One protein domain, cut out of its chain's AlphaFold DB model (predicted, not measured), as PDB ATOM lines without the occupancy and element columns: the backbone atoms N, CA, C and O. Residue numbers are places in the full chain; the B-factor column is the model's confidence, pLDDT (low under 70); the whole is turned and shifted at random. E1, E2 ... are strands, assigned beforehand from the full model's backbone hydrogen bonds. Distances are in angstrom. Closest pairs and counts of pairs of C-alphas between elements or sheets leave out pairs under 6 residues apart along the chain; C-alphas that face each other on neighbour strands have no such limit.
ATOM      1  N   PHE A  30      15.952  24.560  20.787       85.00
ATOM      2  CA  PHE A  30      15.845  25.053  22.150       85.00
ATOM      3  C   PHE A  30      15.785  23.900  23.145       85.00
ATOM      4  O   PHE A  30      15.306  22.818  22.811       85.00
ATOM      5  N   THR A  31      16.254  24.135  24.364       80.88
ATOM      6  CA  THR A  31      16.220  23.136  25.435       80.88
ATOM      7  C   THR A  31      15.189  23.535  26.460       80.88
ATOM      8  O   THR A  31      15.100  24.700  26.843       80.88
ATOM      9  N   VAL A  32      14.404  22.554  26.894       76.19
ATOM     10  CA  VAL A  32      13.534  22.700  28.050       76.19
ATOM     11  C   VAL A  32      14.050  21.782  29.133       76.19
ATOM     12  O   VAL A  32      14.049  20.560  28.971       76.19
ATOM     13  N   LYS A  33      14.484  22.396  30.226       73.81
ATOM     14  CA  LYS A  33      14.877  21.721  31.450       73.81
ATOM     15  C   LYS A  33      13.919  22.152  32.547       73.81
ATOM     16  O   LYS A  33      13.749  23.346  32.754       73.81
ATOM     17  N   VAL A  34      13.274  21.196  33.193       73.62
ATOM     18  CA  VAL A  34      12.336  21.399  34.293       73.62
ATOM     19  C   VAL A  34      12.885  20.661  35.491       73.62
ATOM     20  O   VAL A  34      13.168  19.466  35.412       73.62
ATOM     21  N   ASP A  35      13.021  21.395  36.579       73.19
ATOM     22  CA  ASP A  35      13.360  20.874  37.889       73.19
ATOM     23  C   ASP A  35      12.310  21.410  38.857       73.19
ATOM     24  O   ASP A  35      12.265  22.601  39.145       73.19
ATOM     25  N   ALA A  36      11.360  20.575  39.252       73.44
ATOM     26  CA  ALA A  36      10.242  21.013  40.069       73.44
ATOM     27  C   ALA A  36      10.097  20.162  41.315       73.44
ATOM     28  O   ALA A  36      10.242  18.940  41.266       73.44
ATOM     29  N   THR A  37       9.703  20.812  42.405       77.19
ATOM     30  CA  THR A  37       9.197  20.141  43.601       77.19
ATOM     31  C   THR A  37       7.753  20.561  43.818       77.19
ATOM     32  O   THR A  37       7.411  21.747  43.796       77.19
ATOM     33  N   THR A  38       6.886  19.573  43.982       76.81
ATOM     34  CA  THR A  38       5.443  19.746  44.016       76.81
ATOM     35  C   THR A  38       4.889  19.315  45.354       76.81
ATOM     36  O   THR A  38       5.121  18.192  45.801       76.81
ATOM     37  N   PHE A  39       4.116  20.207  45.967       77.56
ATOM     38  CA  PHE A  39       3.496  19.980  47.262       77.56
ATOM     39  C   PHE A  39       1.972  20.067  47.161       77.56
ATOM     40  O   PHE A  39       1.421  20.878  46.415       77.56
ATOM     41  N   CYS A  40       1.280  19.252  47.951       77.00
ATOM     42  CA  CYS A  40      -0.155  19.338  48.183       77.00
ATOM     43  C   CYS A  40      -0.379  19.393  49.688       77.00
ATOM     44  O   CYS A  40       0.073  18.516  50.413       77.00
ATOM     45  N   ASN A  41      -1.044  20.445  50.162       75.00
ATOM     46  CA  ASN A  41      -1.314  20.660  51.587       75.00
ATOM     47  C   ASN A  41      -0.065  20.576  52.482       75.00
ATOM     48  O   ASN A  41      -0.165  20.244  53.655       75.00
ATOM     49  N   GLY A  42       1.101  20.952  51.948       71.75
ATOM     50  CA  GLY A  42       2.391  20.966  52.645       71.75
ATOM     51  C   GLY A  42       3.183  19.661  52.574       71.75
ATOM     52  O   GLY A  42       4.344  19.670  52.963       71.75
ATOM     53  N   ASP A  43       2.610  18.597  52.012       74.88
ATOM     54  CA  ASP A  43       3.299  17.319  51.825       74.88
ATOM     55  C   ASP A  43       3.719  17.145  50.365       74.88
ATOM     56  O   ASP A  43       3.102  17.711  49.454       74.88
ATOM     57  N   LEU A  44       4.780  16.369  50.124       80.44
ATOM     58  CA  LEU A  44       5.221  16.047  48.767       80.44
ATOM     59  C   LEU A  44       4.087  15.370  47.997       80.44
ATOM     60  O   LEU A  44       3.494  14.389  48.439       80.44
ATOM     61  N   TYR A  45       3.796  15.896  46.812       79.94
ATOM     62  CA  TYR A  45       2.657  15.467  46.018       79.94
ATOM     63  C   TYR A  45       3.089  14.973  44.658       79.94
ATOM     64  O   TYR A  45       3.609  15.731  43.842       79.94
ATOM     65  N   ARG A  46       2.807  13.708  44.364       84.19
ATOM     66  CA  ARG A  46       3.082  13.138  43.051       84.19
ATOM     67  C   ARG A  46       2.104  13.685  42.012       84.19
ATOM     68  O   ARG A  46       0.956  13.257  41.944       84.19
ATOM     69  N   VAL A  47       2.597  14.563  41.142       80.12
ATOM     70  CA  VAL A  47       1.833  15.047  39.989       80.12
ATOM     71  C   VAL A  47       1.522  13.885  39.028       80.12
ATOM     72  O   VAL A  47       2.458  13.275  38.493       80.12
ATOM     73  N   PRO A  48       0.234  13.574  38.771       77.31
ATOM     74  CA  PRO A  48      -0.166  12.479  37.890       77.31
ATOM     75  C   PRO A  48       0.146  12.760  36.422       77.31
ATOM     76  O   PRO A  48       0.374  11.818  35.660       77.31
ATOM     77  N   ARG A  49       0.168  14.037  36.017       85.69
ATOM     78  CA  ARG A  49       0.494  14.437  34.651       85.69
ATOM     79  C   ARG A  49       1.023  15.870  34.569       85.69
ATOM     80  O   ARG A  49       0.449  16.810  35.110       85.69
ATOM     81  N   PHE A  50       2.088  16.013  33.798       84.62
ATOM     82  CA  PHE A  50       2.766  17.246  33.448       84.62
ATOM     83  C   PHE A  50       2.961  17.288  31.930       84.62
ATOM     84  O   PHE A  50       3.526  16.361  31.334       84.62
ATOM     85  N   ASP A  51       2.515  18.385  31.325       88.69
ATOM     86  CA  ASP A  51       2.680  18.686  29.910       88.69
ATOM     87  C   ASP A  51       3.428  20.021  29.750       88.69
ATOM     88  O   ASP A  51       3.292  20.931  30.570       88.69
ATOM     89  N   ILE A  52       4.171  20.176  28.653       87.56
ATOM     90  CA  ILE A  52       4.678  21.481  28.207       87.56
ATOM     91  C   ILE A  52       4.030  21.798  26.877       87.56
ATOM     92  O   ILE A  52       4.145  21.047  25.906       87.56
ATOM     93  N   MET A  53       3.354  22.934  26.859       90.00
ATOM     94  CA  MET A  53       2.618  23.456  25.727       90.00
ATOM     95  C   MET A  53       3.452  24.537  25.048       90.00
ATOM     96  O   MET A  53       3.964  25.435  25.713       90.00
ATOM     97  N   GLN A  54       3.559  24.462  23.728       91.06
ATOM     98  CA  GLN A  54       4.139  25.488  22.875       91.06
ATOM     99  C   GLN A  54       3.021  26.243  22.160       91.06
ATOM    100  O   GLN A  54       2.171  25.630  21.510       91.06
ATOM    101  N   TYR A  55       3.055  27.567  22.246       89.81
ATOM    102  CA  TYR A  55       2.157  28.458  21.518       89.81
ATOM    103  C   TYR A  55       2.988  29.217  20.502       89.81
ATOM    104  O   TYR A  55       3.897  29.949  20.871       89.81
ATOM    105  N   VAL A  56       2.714  28.994  19.225       90.31
ATOM    106  CA  VAL A  56       3.402  29.677  18.129       90.31
ATOM    107  C   VAL A  56       2.564  30.878  17.716       90.31
ATOM    108  O   VAL A  56       1.339  30.780  17.666       90.31
ATOM    109  N   GLU A  57       3.213  31.996  17.408       87.12
ATOM    110  CA  GLU A  57       2.559  33.209  16.923       87.12
ATOM    111  C   GLU A  57       1.606  32.909  15.751       87.12
ATOM    112  O   GLU A  57       1.953  32.205  14.790       87.12
ATOM    113  N   GLY A  58       0.384  33.433  15.855       82.44
ATOM    114  CA  GLY A  58      -0.706  33.181  14.912       82.44
ATOM    115  C   GLY A  58      -1.474  31.873  15.144       82.44
ATOM    116  O   GLY A  58      -2.382  31.574  14.376       82.44
ATOM    117  N   SER A  59      -1.145  31.089  16.179       82.50
ATOM    118  CA  SER A  59      -1.934  29.925  16.599       82.50
ATOM    119  C   SER A  59      -2.682  30.206  17.899       82.50
ATOM    120  O   SER A  59      -2.074  30.501  18.926       82.50
ATOM    121  N   SER A  60      -4.001  30.014  17.888       75.75
ATOM    122  CA  SER A  60      -4.832  30.023  19.102       75.75
ATOM    123  C   SER A  60      -4.718  28.723  19.910       75.75
ATOM    124  O   SER A  60      -5.053  28.686  21.095       75.75
ATOM    125  N   LYS A  61      -4.216  27.643  19.294       83.25
ATOM    126  CA  LYS A  61      -4.065  26.327  19.929       83.25
ATOM    127  C   LYS A  61      -2.610  26.087  20.327       83.25
ATOM    128  O   LYS A  61      -1.701  26.178  19.502       83.25
ATOM    129  N   GLY A  62      -2.403  25.744  21.596       82.31
ATOM    130  CA  GLY A  62      -1.110  25.278  22.091       82.31
ATOM    131  C   GLY A  62      -0.875  23.823  21.704       82.31
ATOM    132  O   GLY A  62      -1.761  22.986  21.876       82.31
ATOM    133  N   LYS A  63       0.327  23.501  21.225       88.69
ATOM    134  CA  LYS A  63       0.758  22.128  20.942       88.69
ATOM    135  C   LYS A  63       1.524  21.573  22.138       88.69
ATOM    136  O   LYS A  63       2.511  22.169  22.555       88.69
ATOM    137  N   ALA A  64       1.126  20.413  22.654       86.81
ATOM    138  CA  ALA A  64       1.936  19.704  23.640       86.81
ATOM    139  C   ALA A  64       3.236  19.215  22.976       86.81
ATOM    140  O   ALA A  64       3.206  18.351  22.099       86.81
ATOM    141  N   ILE A  65       4.374  19.787  23.367       86.69
ATOM    142  CA  ILE A  65       5.711  19.320  22.957       86.69
ATOM    143  C   ILE A  65       6.252  18.274  23.935       86.69
ATOM    144  O   ILE A  65       7.075  17.434  23.569       86.69
ATOM    145  N   ILE A  66       5.732  18.291  25.164       82.38
ATOM    146  CA  ILE A  66       5.898  17.262  26.189       82.38
ATOM    147  C   ILE A  66       4.510  16.946  26.710       82.38
ATOM    148  O   ILE A  66       3.723  17.857  26.956       82.38
ATOM    149  N   SER A  67       4.210  15.665  26.864       81.88
ATOM    150  CA  SER A  67       2.891  15.207  27.276       81.88
ATOM    151  C   SER A  67       3.015  14.011  28.208       81.88
ATOM    152  O   SER A  67       3.898  13.166  28.016       81.88
ATOM    153  N   ARG A  68       2.118  13.939  29.194       76.81
ATOM    154  CA  ARG A  68       1.910  12.780  30.079       76.81
ATOM    155  C   ARG A  68       3.152  12.358  30.861       76.81
ATOM    156  O   ARG A  68       3.337  11.175  31.140       76.81
ATOM    157  N   LYS A  69       4.003  13.311  31.250       79.12
ATOM    158  CA  LYS A  69       5.089  13.016  32.194       79.12
ATOM    159  C   LYS A  69       4.540  12.990  33.612       79.12
ATOM    160  O   LYS A  69       3.736  13.836  33.978       79.12
ATOM    161  N   LYS A  70       4.937  11.988  34.391       76.75
ATOM    162  CA  LYS A  70       4.539  11.847  35.794       76.75
ATOM    163  C   LYS A  70       5.664  12.363  36.676       76.75
ATOM    164  O   LYS A  70       6.829  12.140  36.351       76.75
ATOM    165  N   GLY A  71       5.312  13.003  37.785       72.62
ATOM    166  CA  GLY A  71       6.272  13.229  38.857       72.62
ATOM    167  C   GLY A  71       6.631  11.913  39.555       72.62
ATOM    168  O   GLY A  71       5.851  10.948  39.543       72.62
ATOM    169  N   TYR A  72       7.799  11.890  40.186       77.75
ATOM    170  CA  TYR A  72       8.244  10.824  41.079       77.75
ATOM    171  C   TYR A  72       8.428  11.413  42.478       77.75
ATOM    172  O   TYR A  72       9.199  12.347  42.641       77.75
ATOM    173  N   ASN A  73       7.677  10.920  43.468       81.56
ATOM    174  CA  ASN A  73       7.745  11.369  44.869       81.56
ATOM    175  C   ASN A  73       7.722  12.899  45.072       81.56
ATOM    176  O   ASN A  73       8.440  13.432  45.906       81.56
ATOM    177  N   GLY A  74       6.903  13.617  44.300       72.94
ATOM    178  CA  GLY A  74       6.828  15.080  44.381       72.94
ATOM    179  C   GLY A  74       7.905  15.828  43.603       72.94
ATOM    180  O   GLY A  74       7.937  17.049  43.648       72.94
ATOM    181  N   PHE A  75       8.748  15.133  42.846       77.38
ATOM    182  CA  PHE A  75       9.758  15.738  41.989       77.38
ATOM    183  C   PHE A  75       9.397  15.573  40.512       77.38
ATOM    184  O   PHE A  75       8.920  14.518  40.079       77.38
ATOM    185  N   ILE A  76       9.644  16.613  39.721       75.75
ATOM    186  CA  ILE A  76       9.582  16.568  38.258       75.75
ATOM    187  C   ILE A  76      10.951  16.989  37.746       75.75
ATOM    188  O   ILE A  76      11.292  18.166  37.772       75.75
ATOM    189  N   LEU A  77      11.714  16.016  37.262       75.69
ATOM    190  CA  LEU A  77      12.991  16.241  36.601       75.69
ATOM    191  C   LEU A  77      12.829  15.888  35.129       75.69
ATOM    192  O   LEU A  77      12.423  14.777  34.777       75.69
ATOM    193  N   TYR A  78      13.099  16.849  34.259       76.88
ATOM    194  CA  TYR A  78      12.959  16.656  32.830       76.88
ATOM    195  C   TYR A  78      13.942  17.523  32.062       76.88
ATOM    196  O   TYR A  78      14.048  18.712  32.323       76.88
ATOM    197  N   GLU A  79      14.593  16.958  31.054       79.06
ATOM    198  CA  GLU A  79      15.434  17.714  30.135       79.06
ATOM    199  C   GLU A  79      15.279  17.153  28.720       79.06
ATOM    200  O   GLU A  79      15.388  15.944  28.504       79.06
ATOM    201  N   LYS A  80      14.975  18.019  27.746       82.38
ATOM    202  CA  LYS A  80      14.945  17.637  26.329       82.38
ATOM    203  C   LYS A  80      15.190  18.821  25.404       82.38
ATOM    204  O   LYS A  80      14.746  19.940  25.657       82.38
ATOM    205  N   VAL A  81      15.840  18.518  24.284       84.25
ATOM    206  CA  VAL A  81      16.087  19.439  23.176       84.25
ATOM    207  C   VAL A  81      14.986  19.307  22.119       84.25
ATOM    208  O   VAL A  81      14.639  18.203  21.690       84.25
ATOM    209  N   PHE A  82      14.469  20.439  21.657       86.25
ATOM    210  CA  PHE A  82      13.429  20.562  20.641       86.25
ATOM    211  C   PHE A  82      13.923  21.395  19.467       86.25
ATOM    212  O   PHE A  82      14.773  22.269  19.614       86.25
ATOM    213  N   ARG A  83      13.364  21.156  18.280       87.06
ATOM    214  CA  ARG A  83      13.571  22.052  17.139       87.06
ATOM    215  C   ARG A  83      12.731  23.311  17.348       87.06
ATOM    216  O   ARG A  83      11.537  23.197  17.630       87.06
ATOM    217  N   ALA A  84      13.332  24.488  17.202       87.81
ATOM    218  CA  ALA A  84      12.594  25.735  17.325       87.81
ATOM    219  C   ALA A  84      11.619  25.912  16.145       87.81
ATOM    220  O   ALA A  84      11.959  25.567  15.004       87.81
ATOM    221  N   PRO A  85      10.403  26.429  16.391       87.12
ATOM    222  CA  PRO A  85       9.488  26.790  15.321       87.12
ATOM    223  C   PRO A  85      10.064  27.947  14.494       87.12
ATOM    224  O   PRO A  85      10.887  28.730  14.959       87.12
ATOM    225  N   LYS A  86       9.623  28.058  13.234       86.00
ATOM    226  CA  LYS A  86      10.056  29.143  12.331       86.00
ATOM    227  C   LYS A  86       9.514  30.516  12.747       86.00
ATOM    228  O   LYS A  86      10.069  31.530  12.336       86.00
ATOM    229  N   LYS A  87       8.414  30.528  13.498       87.81
ATOM    230  CA  LYS A  87       7.741  31.721  14.011       87.81
ATOM    231  C   LYS A  87       8.053  31.898  15.505       87.81
ATOM    232  O   LYS A  87       8.376  30.899  16.155       87.81
ATOM    233  N   PRO A  88       7.944  33.123  16.045       88.56
ATOM    234  CA  PRO A  88       8.015  33.374  17.480       88.56
ATOM    235  C   PRO A  88       7.068  32.470  18.275       88.56
ATOM    236  O   PRO A  88       6.018  32.057  17.772       88.56
ATOM    237  N   PHE A  89       7.448  32.123  19.500       89.06
ATOM    238  CA  PHE A  89       6.674  31.211  20.335       89.06
ATOM    239  C   PHE A  89       6.825  31.513  21.824       89.06
ATOM    240  O   PHE A  89       7.814  32.097  22.253       89.06
ATOM    241  N   THR A  90       5.864  31.047  22.612       88.25
ATOM    242  CA  THR A  90       5.962  30.959  24.072       88.25
ATOM    243  C   THR A  90       5.797  29.513  24.520       88.25
ATOM    244  O   THR A  90       5.272  28.659  23.791       88.25
ATOM    245  N   LEU A  91       6.260  29.224  25.734       85.00
ATOM    246  CA  LEU A  91       6.051  27.939  26.384       85.00
ATOM    247  C   LEU A  91       5.240  28.127  27.663       85.00
ATOM    248  O   LEU A  91       5.334  29.146  28.342       85.00
ATOM    249  N   SER A  92       4.461  27.113  28.019       84.94
ATOM    250  CA  SER A  92       3.817  27.040  29.326       84.94
ATOM    251  C   SER A  92       3.788  25.607  29.828       84.94
ATOM    252  O   SER A  92       3.544  24.692  29.040       84.94
ATOM    253  N   THR A  93       3.924  25.403  31.127       81.25
ATOM    254  CA  THR A  93       3.635  24.110  31.747       81.25
ATOM    255  C   THR A  93       2.141  23.978  32.003       81.25
ATOM    256  O   THR A  93       1.516  24.930  32.468       81.25
ATOM    257  N   LYS A  94       1.575  22.798  31.757       84.50
ATOM    258  CA  LYS A  94       0.227  22.429  32.190       84.50
ATOM    259  C   LYS A  94       0.332  21.247  33.141       84.50
ATOM    260  O   LYS A  94       0.807  20.180  32.757       84.50
ATOM    261  N   ILE A  95      -0.093  21.454  34.379       80.56
ATOM    262  CA  ILE A  95       0.028  20.463  35.446       80.56
ATOM    263  C   ILE A  95      -1.353  20.030  35.854       80.56
ATOM    264  O   ILE A  95      -2.186  20.863  36.195       80.56
ATOM    265  N   TYR A  96      -1.568  18.727  35.804       83.69
ATOM    266  CA  TYR A  96      -2.801  18.084  36.194       83.69
ATOM    267  C   TYR A  96      -2.638  17.529  37.600       83.69
ATOM    268  O   TYR A  96      -1.609  16.929  37.914       83.69
ATOM    269  N   HIS A  97      -3.630  17.747  38.453       77.94
ATOM    270  CA  HIS A  97      -3.601  17.307  39.836       77.94
ATOM    271  C   HIS A  97      -4.994  16.972  40.357       77.94
ATOM    272  O   HIS A  97      -5.999  17.574  39.998       77.94
ATOM    273  N   SER A  98      -5.005  16.059  41.310       79.00
ATOM    274  CA  SER A  98      -6.121  15.676  42.171       79.00
ATOM    275  C   SER A  98      -5.923  16.187  43.607       79.00
ATOM    276  O   SER A  98      -6.581  15.743  44.541       79.00
ATOM    277  N   CYS A  99      -4.990  17.128  43.824       70.62
ATOM    278  CA  CYS A  99      -4.790  17.749  45.133       70.62
ATOM    279  C   CYS A  99      -6.113  18.376  45.619       70.62
ATOM    280  O   CYS A  99      -6.565  19.364  45.038       70.62
ATOM    281  N   ASN A 100      -6.703  17.800  46.675       65.38
ATOM    282  CA  ASN A 100      -8.024  18.101  47.263       65.38
ATOM    283  C   ASN A 100      -9.266  17.453  46.613       65.38
ATOM    284  O   ASN A 100     -10.383  17.815  46.974       65.38
ATOM    285  N   SER A 101      -9.122  16.498  45.691       62.75
ATOM    286  CA  SER A 101     -10.253  15.697  45.199       62.75
ATOM    287  C   SER A 101      -9.775  14.381  44.601       62.75
ATOM    288  O   SER A 101      -8.990  14.384  43.663       62.75
ATOM    289  N   THR A 102     -10.285  13.249  45.083       61.06
ATOM    290  CA  THR A 102      -9.988  11.923  44.510       61.06
ATOM    291  C   THR A 102     -10.696  11.668  43.178       61.06
ATOM    292  O   THR A 102     -10.287  10.782  42.436       61.06
ATOM    293  N   THR A 103     -11.731  12.449  42.856       56.41
ATOM    294  CA  THR A 103     -12.623  12.212  41.710       56.41
ATOM    295  C   THR A 103     -12.503  13.252  40.599       56.41
ATOM    296  O   THR A 103     -12.921  12.984  39.475       56.41
ATOM    297  N   LYS A 104     -11.930  14.433  40.871       63.31
ATOM    298  CA  LYS A 104     -11.789  15.516  39.884       63.31
ATOM    299  C   LYS A 104     -10.325  15.878  39.654       63.31
ATOM    300  O   LYS A 104      -9.612  16.274  40.574       63.31
ATOM    301  N   GLU A 105      -9.901  15.785  38.396       70.38
ATOM    302  CA  GLU A 105      -8.597  16.257  37.937       70.38
ATOM    303  C   GLU A 105      -8.691  17.739  37.555       70.38
ATOM    304  O   GLU A 105      -9.369  18.128  36.602       70.38
ATOM    305  N   TYR A 106      -7.995  18.578  38.310       74.56
ATOM    306  CA  TYR A 106      -7.806  19.991  38.012       74.56
ATOM    307  C   TYR A 106      -6.524  20.183  37.216       74.56
ATOM    308  O   TYR A 106      -5.623  19.346  37.246       74.56
ATOM    309  N   ASN A 107      -6.418  21.306  36.510       76.12
ATOM    310  CA  ASN A 107      -5.153  21.706  35.922       76.12
ATOM    311  C   ASN A 107      -4.889  23.195  36.094       76.12
ATOM    312  O   ASN A 107      -5.816  24.002  36.087       76.12
ATOM    313  N   PHE A 108      -3.613  23.543  36.198       72.88
ATOM    314  CA  PHE A 108      -3.150  24.920  36.101       72.88
ATOM    315  C   PHE A 108      -2.118  25.046  34.985       72.88
ATOM    316  O   PHE A 108      -1.371  24.110  34.678       72.88
ATOM    317  N   LYS A 109      -2.113  26.220  34.352       76.44
ATOM    318  CA  LYS A 109      -1.200  26.588  33.273       76.44
ATOM    319  C   LYS A 109      -0.272  27.683  33.785       76.44
ATOM    320  O   LYS A 109      -0.765  28.704  34.250       76.44
ATOM    321  N   LEU A 110       1.037  27.487  33.668       75.12
ATOM    322  CA  LEU A 110       2.043  28.476  34.063       75.12
ATOM    323  C   LEU A 110       2.906  28.845  32.862       75.12
ATOM    324  O   LEU A 110       3.437  27.932  32.224       75.12
ATOM    325  N   PRO A 111       3.050  30.135  32.526       77.38
ATOM    326  CA  PRO A 111       3.999  30.551  31.505       77.38
ATOM    327  C   PRO A 111       5.430  30.205  31.946       77.38
ATOM    328  O   PRO A 111       5.778  30.296  33.124       77.38
ATOM    329  N   ILE A 112       6.257  29.779  30.994       76.94
ATOM    330  CA  ILE A 112       7.701  29.631  31.191       76.94
ATOM    331  C   ILE A 112       8.343  30.911  30.660       76.94
ATOM    332  O   ILE A 112       8.243  31.181  29.464       76.94
ATOM    333  N   ASP A 113       9.003  31.676  31.536       72.19
ATOM    334  CA  ASP A 113       9.682  32.915  31.135       72.19
ATOM    335  C   ASP A 113      10.735  32.641  30.042       72.19
ATOM    336  O   ASP A 113      11.532  31.701  30.131       72.19
ATOM    337  N   ASP A 114      10.832  33.551  29.075       70.44
ATOM    338  CA  ASP A 114      11.785  33.517  27.955       70.44
ATOM    339  C   ASP A 114      13.257  33.374  28.347       70.44
ATOM    340  O   ASP A 114      14.077  32.882  27.560       70.44
ATOM    341  N   LYS A 115      13.606  33.816  29.559       68.81
ATOM    342  CA  LYS A 115      14.957  33.692  30.120       68.81
ATOM    343  C   LYS A 115      15.358  32.243  30.414       68.81
ATOM    344  O   LYS A 115      16.539  31.983  30.599       68.81
ATOM    345  N   TYR A 116      14.397  31.320  30.451       70.88
ATOM    346  CA  TYR A 116      14.640  29.882  30.604       70.88
ATOM    347  C   TYR A 116      14.580  29.129  29.266       70.88
ATOM    348  O   TYR A 116      14.705  27.907  29.237       70.88
ATOM    349  N   ILE A 117      14.392  29.845  28.153       74.88
ATOM    350  CA  ILE A 117      14.360  29.282  26.802       74.88
ATOM    351  C   ILE A 117      15.650  29.682  26.083       74.88
ATOM    352  O   ILE A 117      15.824  30.830  25.664       74.88
ATOM    353  N   PHE A 118      16.557  28.721  25.919       76.44
ATOM    354  CA  PHE A 118      17.848  28.925  25.255       76.44
ATOM    355  C   PHE A 118      17.773  28.443  23.820       76.44
ATOM    356  O   PHE A 118      17.346  27.320  23.593       76.44
ATOM    357  N   CYS A 119      18.187  29.276  22.866       80.94
ATOM    358  CA  CYS A 119      18.194  28.946  21.445       80.94
ATOM    359  C   CYS A 119      19.637  28.728  20.965       80.94
ATOM    360  O   CYS A 119      20.515  29.516  21.305       80.94
ATOM    361  N   GLY A 120      19.890  27.730  20.119       79.94
ATOM    362  CA  GLY A 120      21.216  27.528  19.521       79.94
ATOM    363  C   GLY A 120      21.306  26.304  18.611       79.94
ATOM    364  O   GLY A 120      20.294  25.760  18.169       79.94
ATOM    365  N   LYS A 121      22.527  25.852  18.301       78.69
ATOM    366  CA  LYS A 121      22.759  24.600  17.552       78.69
ATOM    367  C   LYS A 121      22.557  23.399  18.477       78.69
ATOM    368  O   LYS A 121      23.006  23.463  19.611       78.69
ATOM    369  N   LYS A 122      21.977  22.286  18.001       73.69
ATOM    370  CA  LYS A 122      21.596  21.102  18.814       73.69
ATOM    371  C   LYS A 122      22.627  20.671  19.874       73.69
ATOM    372  O   LYS A 122      22.226  20.327  20.976       73.69
ATOM    373  N   LYS A 123      23.923  20.683  19.542       66.19
ATOM    374  CA  LYS A 123      25.022  20.267  20.437       66.19
ATOM    375  C   LYS A 123      25.412  21.315  21.498       66.19
ATOM    376  O   LYS A 123      26.048  20.960  22.475       66.19
ATOM    377  N   ASN A 124      25.001  22.569  21.317       65.44
ATOM    378  CA  ASN A 124      25.401  23.725  22.126       65.44
ATOM    379  C   ASN A 124      24.190  24.420  22.779       65.44
ATOM    380  O   ASN A 124      24.295  25.567  23.200       65.44
ATOM    381  N   VAL A 125      23.019  23.771  22.811       63.44
ATOM    382  CA  VAL A 125      21.840  24.298  23.512       63.44
ATOM    383  C   VAL A 125      21.747  23.653  24.885       63.44
ATOM    384  O   VAL A 125      20.949  22.749  25.121       63.44
ATOM    385  N   THR A 126      22.571  24.129  25.801       57.53
ATOM    386  CA  THR A 126      22.453  23.843  27.230       57.53
ATOM    387  C   THR A 126      22.334  25.176  27.951       57.53
ATOM    388  O   THR A 126      23.026  26.139  27.633       57.53
ATOM    389  N   GLY A 127      21.385  25.272  28.875       55.47
ATOM    390  CA  GLY A 127      21.125  26.489  29.635       55.47
ATOM    391  C   GLY A 127      20.536  26.160  31.005       55.47
ATOM    392  O   GLY A 127      20.204  24.996  31.256       55.47
ATOM    393  N   PRO A 128      20.441  27.142  31.918       47.41
ATOM    394  CA  PRO A 128      19.883  26.943  33.249       47.41
ATOM    395  C   PRO A 128      18.471  26.348  33.196       47.41
ATOM    396  O   PRO A 128      17.651  26.706  32.350       47.41
ATOM    397  N   GLY A 129      18.200  25.428  34.123       46.47
ATOM    398  CA  GLY A 129      16.896  24.791  34.257       46.47
ATOM    399  C   GLY A 129      15.811  25.750  34.733       46.47
ATOM    400  O   GLY A 129      16.066  26.656  35.526       46.47
ATOM    401  N   TYR A 130      14.587  25.529  34.262       49.28
ATOM    402  CA  TYR A 130      13.390  26.125  34.832       49.28
ATOM    403  C   TYR A 130      13.076  25.422  36.149       49.28
ATOM    404  O   TYR A 130      12.680  24.254  36.150       49.28
ATOM    405  N   PHE A 131      13.273  26.132  37.261       47.84
ATOM    406  CA  PHE A 131      12.907  25.630  38.577       47.84
ATOM    407  C   PHE A 131      11.469  26.019  38.915       47.84
ATOM    408  O   PHE A 131      11.137  27.207  38.892       47.84
ATOM    409  N   LEU A 132      10.629  25.037  39.237       52.44
ATOM    410  CA  LEU A 132       9.233  25.268  39.597       52.44
ATOM    411  C   LEU A 132       8.946  24.728  41.002       52.44
ATOM    412  O   LEU A 132       8.839  23.526  41.218       52.44
ATOM    413  N   GLU A 133       8.767  25.628  41.961       44.94
ATOM    414  CA  GLU A 133       8.307  25.271  43.302       44.94
ATOM    415  C   GLU A 133       6.802  25.517  43.385       44.94
ATOM    416  O   GLU A 133       6.345  26.653  43.255       44.94
ATOM    417  N   LEU A 134       6.021  24.449  43.552       50.25
ATOM    418  CA  LEU A 134       4.566  24.543  43.650       50.25
ATOM    419  C   LEU A 134       4.151  24.418  45.105       50.25
ATOM    420  O   LEU A 134       3.996  23.313  45.624       50.25
ATOM    421  N   MET A 135       3.953  25.566  45.745       38.44
ATOM    422  CA  MET A 135       3.400  25.655  47.091       38.44
ATOM    423  C   MET A 135       1.993  26.246  47.052       38.44
ATOM    424  O   MET A 135       1.775  27.336  46.516       38.44
ATOM    425  N   LYS A 136       1.046  25.570  47.708       40.81
ATOM    426  CA  LYS A 136      -0.122  26.248  48.276       40.81
ATOM    427  C   LYS A 136       0.250  26.653  49.706       40.81
ATOM    428  O   LYS A 136       0.694  25.783  50.456       40.81
ATOM    429  N   PRO A 137       0.089  27.921  50.116       34.59
ATOM    430  CA  PRO A 137       0.317  28.286  51.506       34.59
ATOM    431  C   PRO A 137      -0.681  27.538  52.404       34.59
ATOM    432  O   PRO A 137      -1.893  27.619  52.187       34.59
ATOM    433  N   ARG A 138      -0.173  26.824  53.421       31.08
ATOM    434  CA  ARG A 138      -0.932  26.575  54.657       31.08
ATOM    435  C   ARG A 138      -1.203  27.978  55.245       31.08
ATOM    436  O   ARG A 138      -0.270  28.764  55.377       31.08
ATOM    437  N   TYR A 139      -2.479  28.325  55.398       27.91
ATOM    438  CA  TYR A 139      -3.067  29.658  55.638       27.91
ATOM    439  C   TYR A 139      -2.215  30.684  56.407       27.91
ATOM    440  O   TYR A 139      -1.664  30.339  57.442       27.91
ATOM    441  N   LYS A 158      13.618  31.927  41.862       36.03
ATOM    442  CA  LYS A 158      12.271  32.511  41.974       36.03
ATOM    443  C   LYS A 158      11.346  31.468  42.615       36.03
ATOM    444  O   LYS A 158      11.183  30.386  42.059       36.03
ATOM    445  N   ARG A 159      10.734  31.802  43.754       36.09
ATOM    446  CA  ARG A 159       9.627  31.035  44.346       36.09
ATOM    447  C   ARG A 159       8.307  31.594  43.832       36.09
ATOM    448  O   ARG A 159       8.085  32.798  43.935       36.09
ATOM    449  N   TYR A 160       7.435  30.738  43.311       37.81
ATOM    450  CA  TYR A 160       6.087  31.126  42.905       37.81
ATOM    451  C   TYR A 160       5.087  30.563  43.923       37.81
ATOM    452  O   TYR A 160       4.933  29.354  44.054       37.81
ATOM    453  N   ILE A 161       4.427  31.446  44.679       36.41
ATOM    454  CA  ILE A 161       3.386  31.080  45.652       36.41
ATOM    455  C   ILE A 161       2.037  31.431  45.032       36.41
ATOM    456  O   ILE A 161       1.749  32.605  44.798       36.41
ATOM    457  N   PHE A 162       1.194  30.431  44.778       40.94
ATOM    458  CA  PHE A 162      -0.108  30.652  44.149       40.94
ATOM    459  C   PHE A 162      -1.221  30.753  45.197       40.94
ATOM    460  O   PHE A 162      -1.370  29.891  46.066       40.94
TER     461      PHE A 162
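This is residues 30 to 139 and 158 to 162 of the 169 residues of an uncharacterized protein of Parastrongyloides trichosuri (UniProt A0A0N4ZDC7). Two strongly twisted sheets lie face to face as a sandwich, E4, E1 and E8 in one and E3, E2, E5 and E6 in the other, their strands crossed at 34 degrees. The short E7 meets E1 near one end. The printed part has 115 residues, with no named helix and eight named strands, E1 to E8 along the chain; the class is all strand. The orders are E4 E1 E8, mixed, and E3 E2 E5 E6, antiparallel. The whole is compact, with a radius of gyration of the C-alphas of 14.7 A, and spans 43 by 29 by 23 A.

E1, residues 30 to 40, is antiparallel to E4, residues 75 to 83, with N 32 and O 80 2.9 A apart. E1 is parallel to E8, residues 130 to 135, with N 35 and O 130 2.9 A apart. E7, residues 118 to 120, meets E1 only at a point, where the facing C-alphas of Phe 30 and Cys 119 are 4.6 A apart. E2, residues 49 to 56, and E3, residues 63 to 69, form a hairpin, with N 54 and O 63 2.8 A apart. E2 is antiparallel to E5, residues 89 to 97, with N 53 and O 92 2.8 A apart. E5 and E6, residues 106 to 112, form a hairpin, with N 97 and O 106 2.8 A apart. E3 and E4 are near each other, with 8 pairs of C-alphas within 10 A.

E1 runs 31.1 A from C-alpha 30 at (15.845, 25.053, 22.150). E5 measures 26.1 A, E4 25.9 A and E2 22.7 A. E8 ends at C-alpha 135 at (3.400, 25.655, 47.091).

Residues 140 to 157 are not printed, and C-alphas 139 and 158 are 20.7 A apart across this cut. Residues 134 to 135 of E8 pair in parallel with residues 160 to 161. No link is long. The mean pLDDT of the printed part is 72.7; residues 123 to 139 and 158 to 162 are among those under 70.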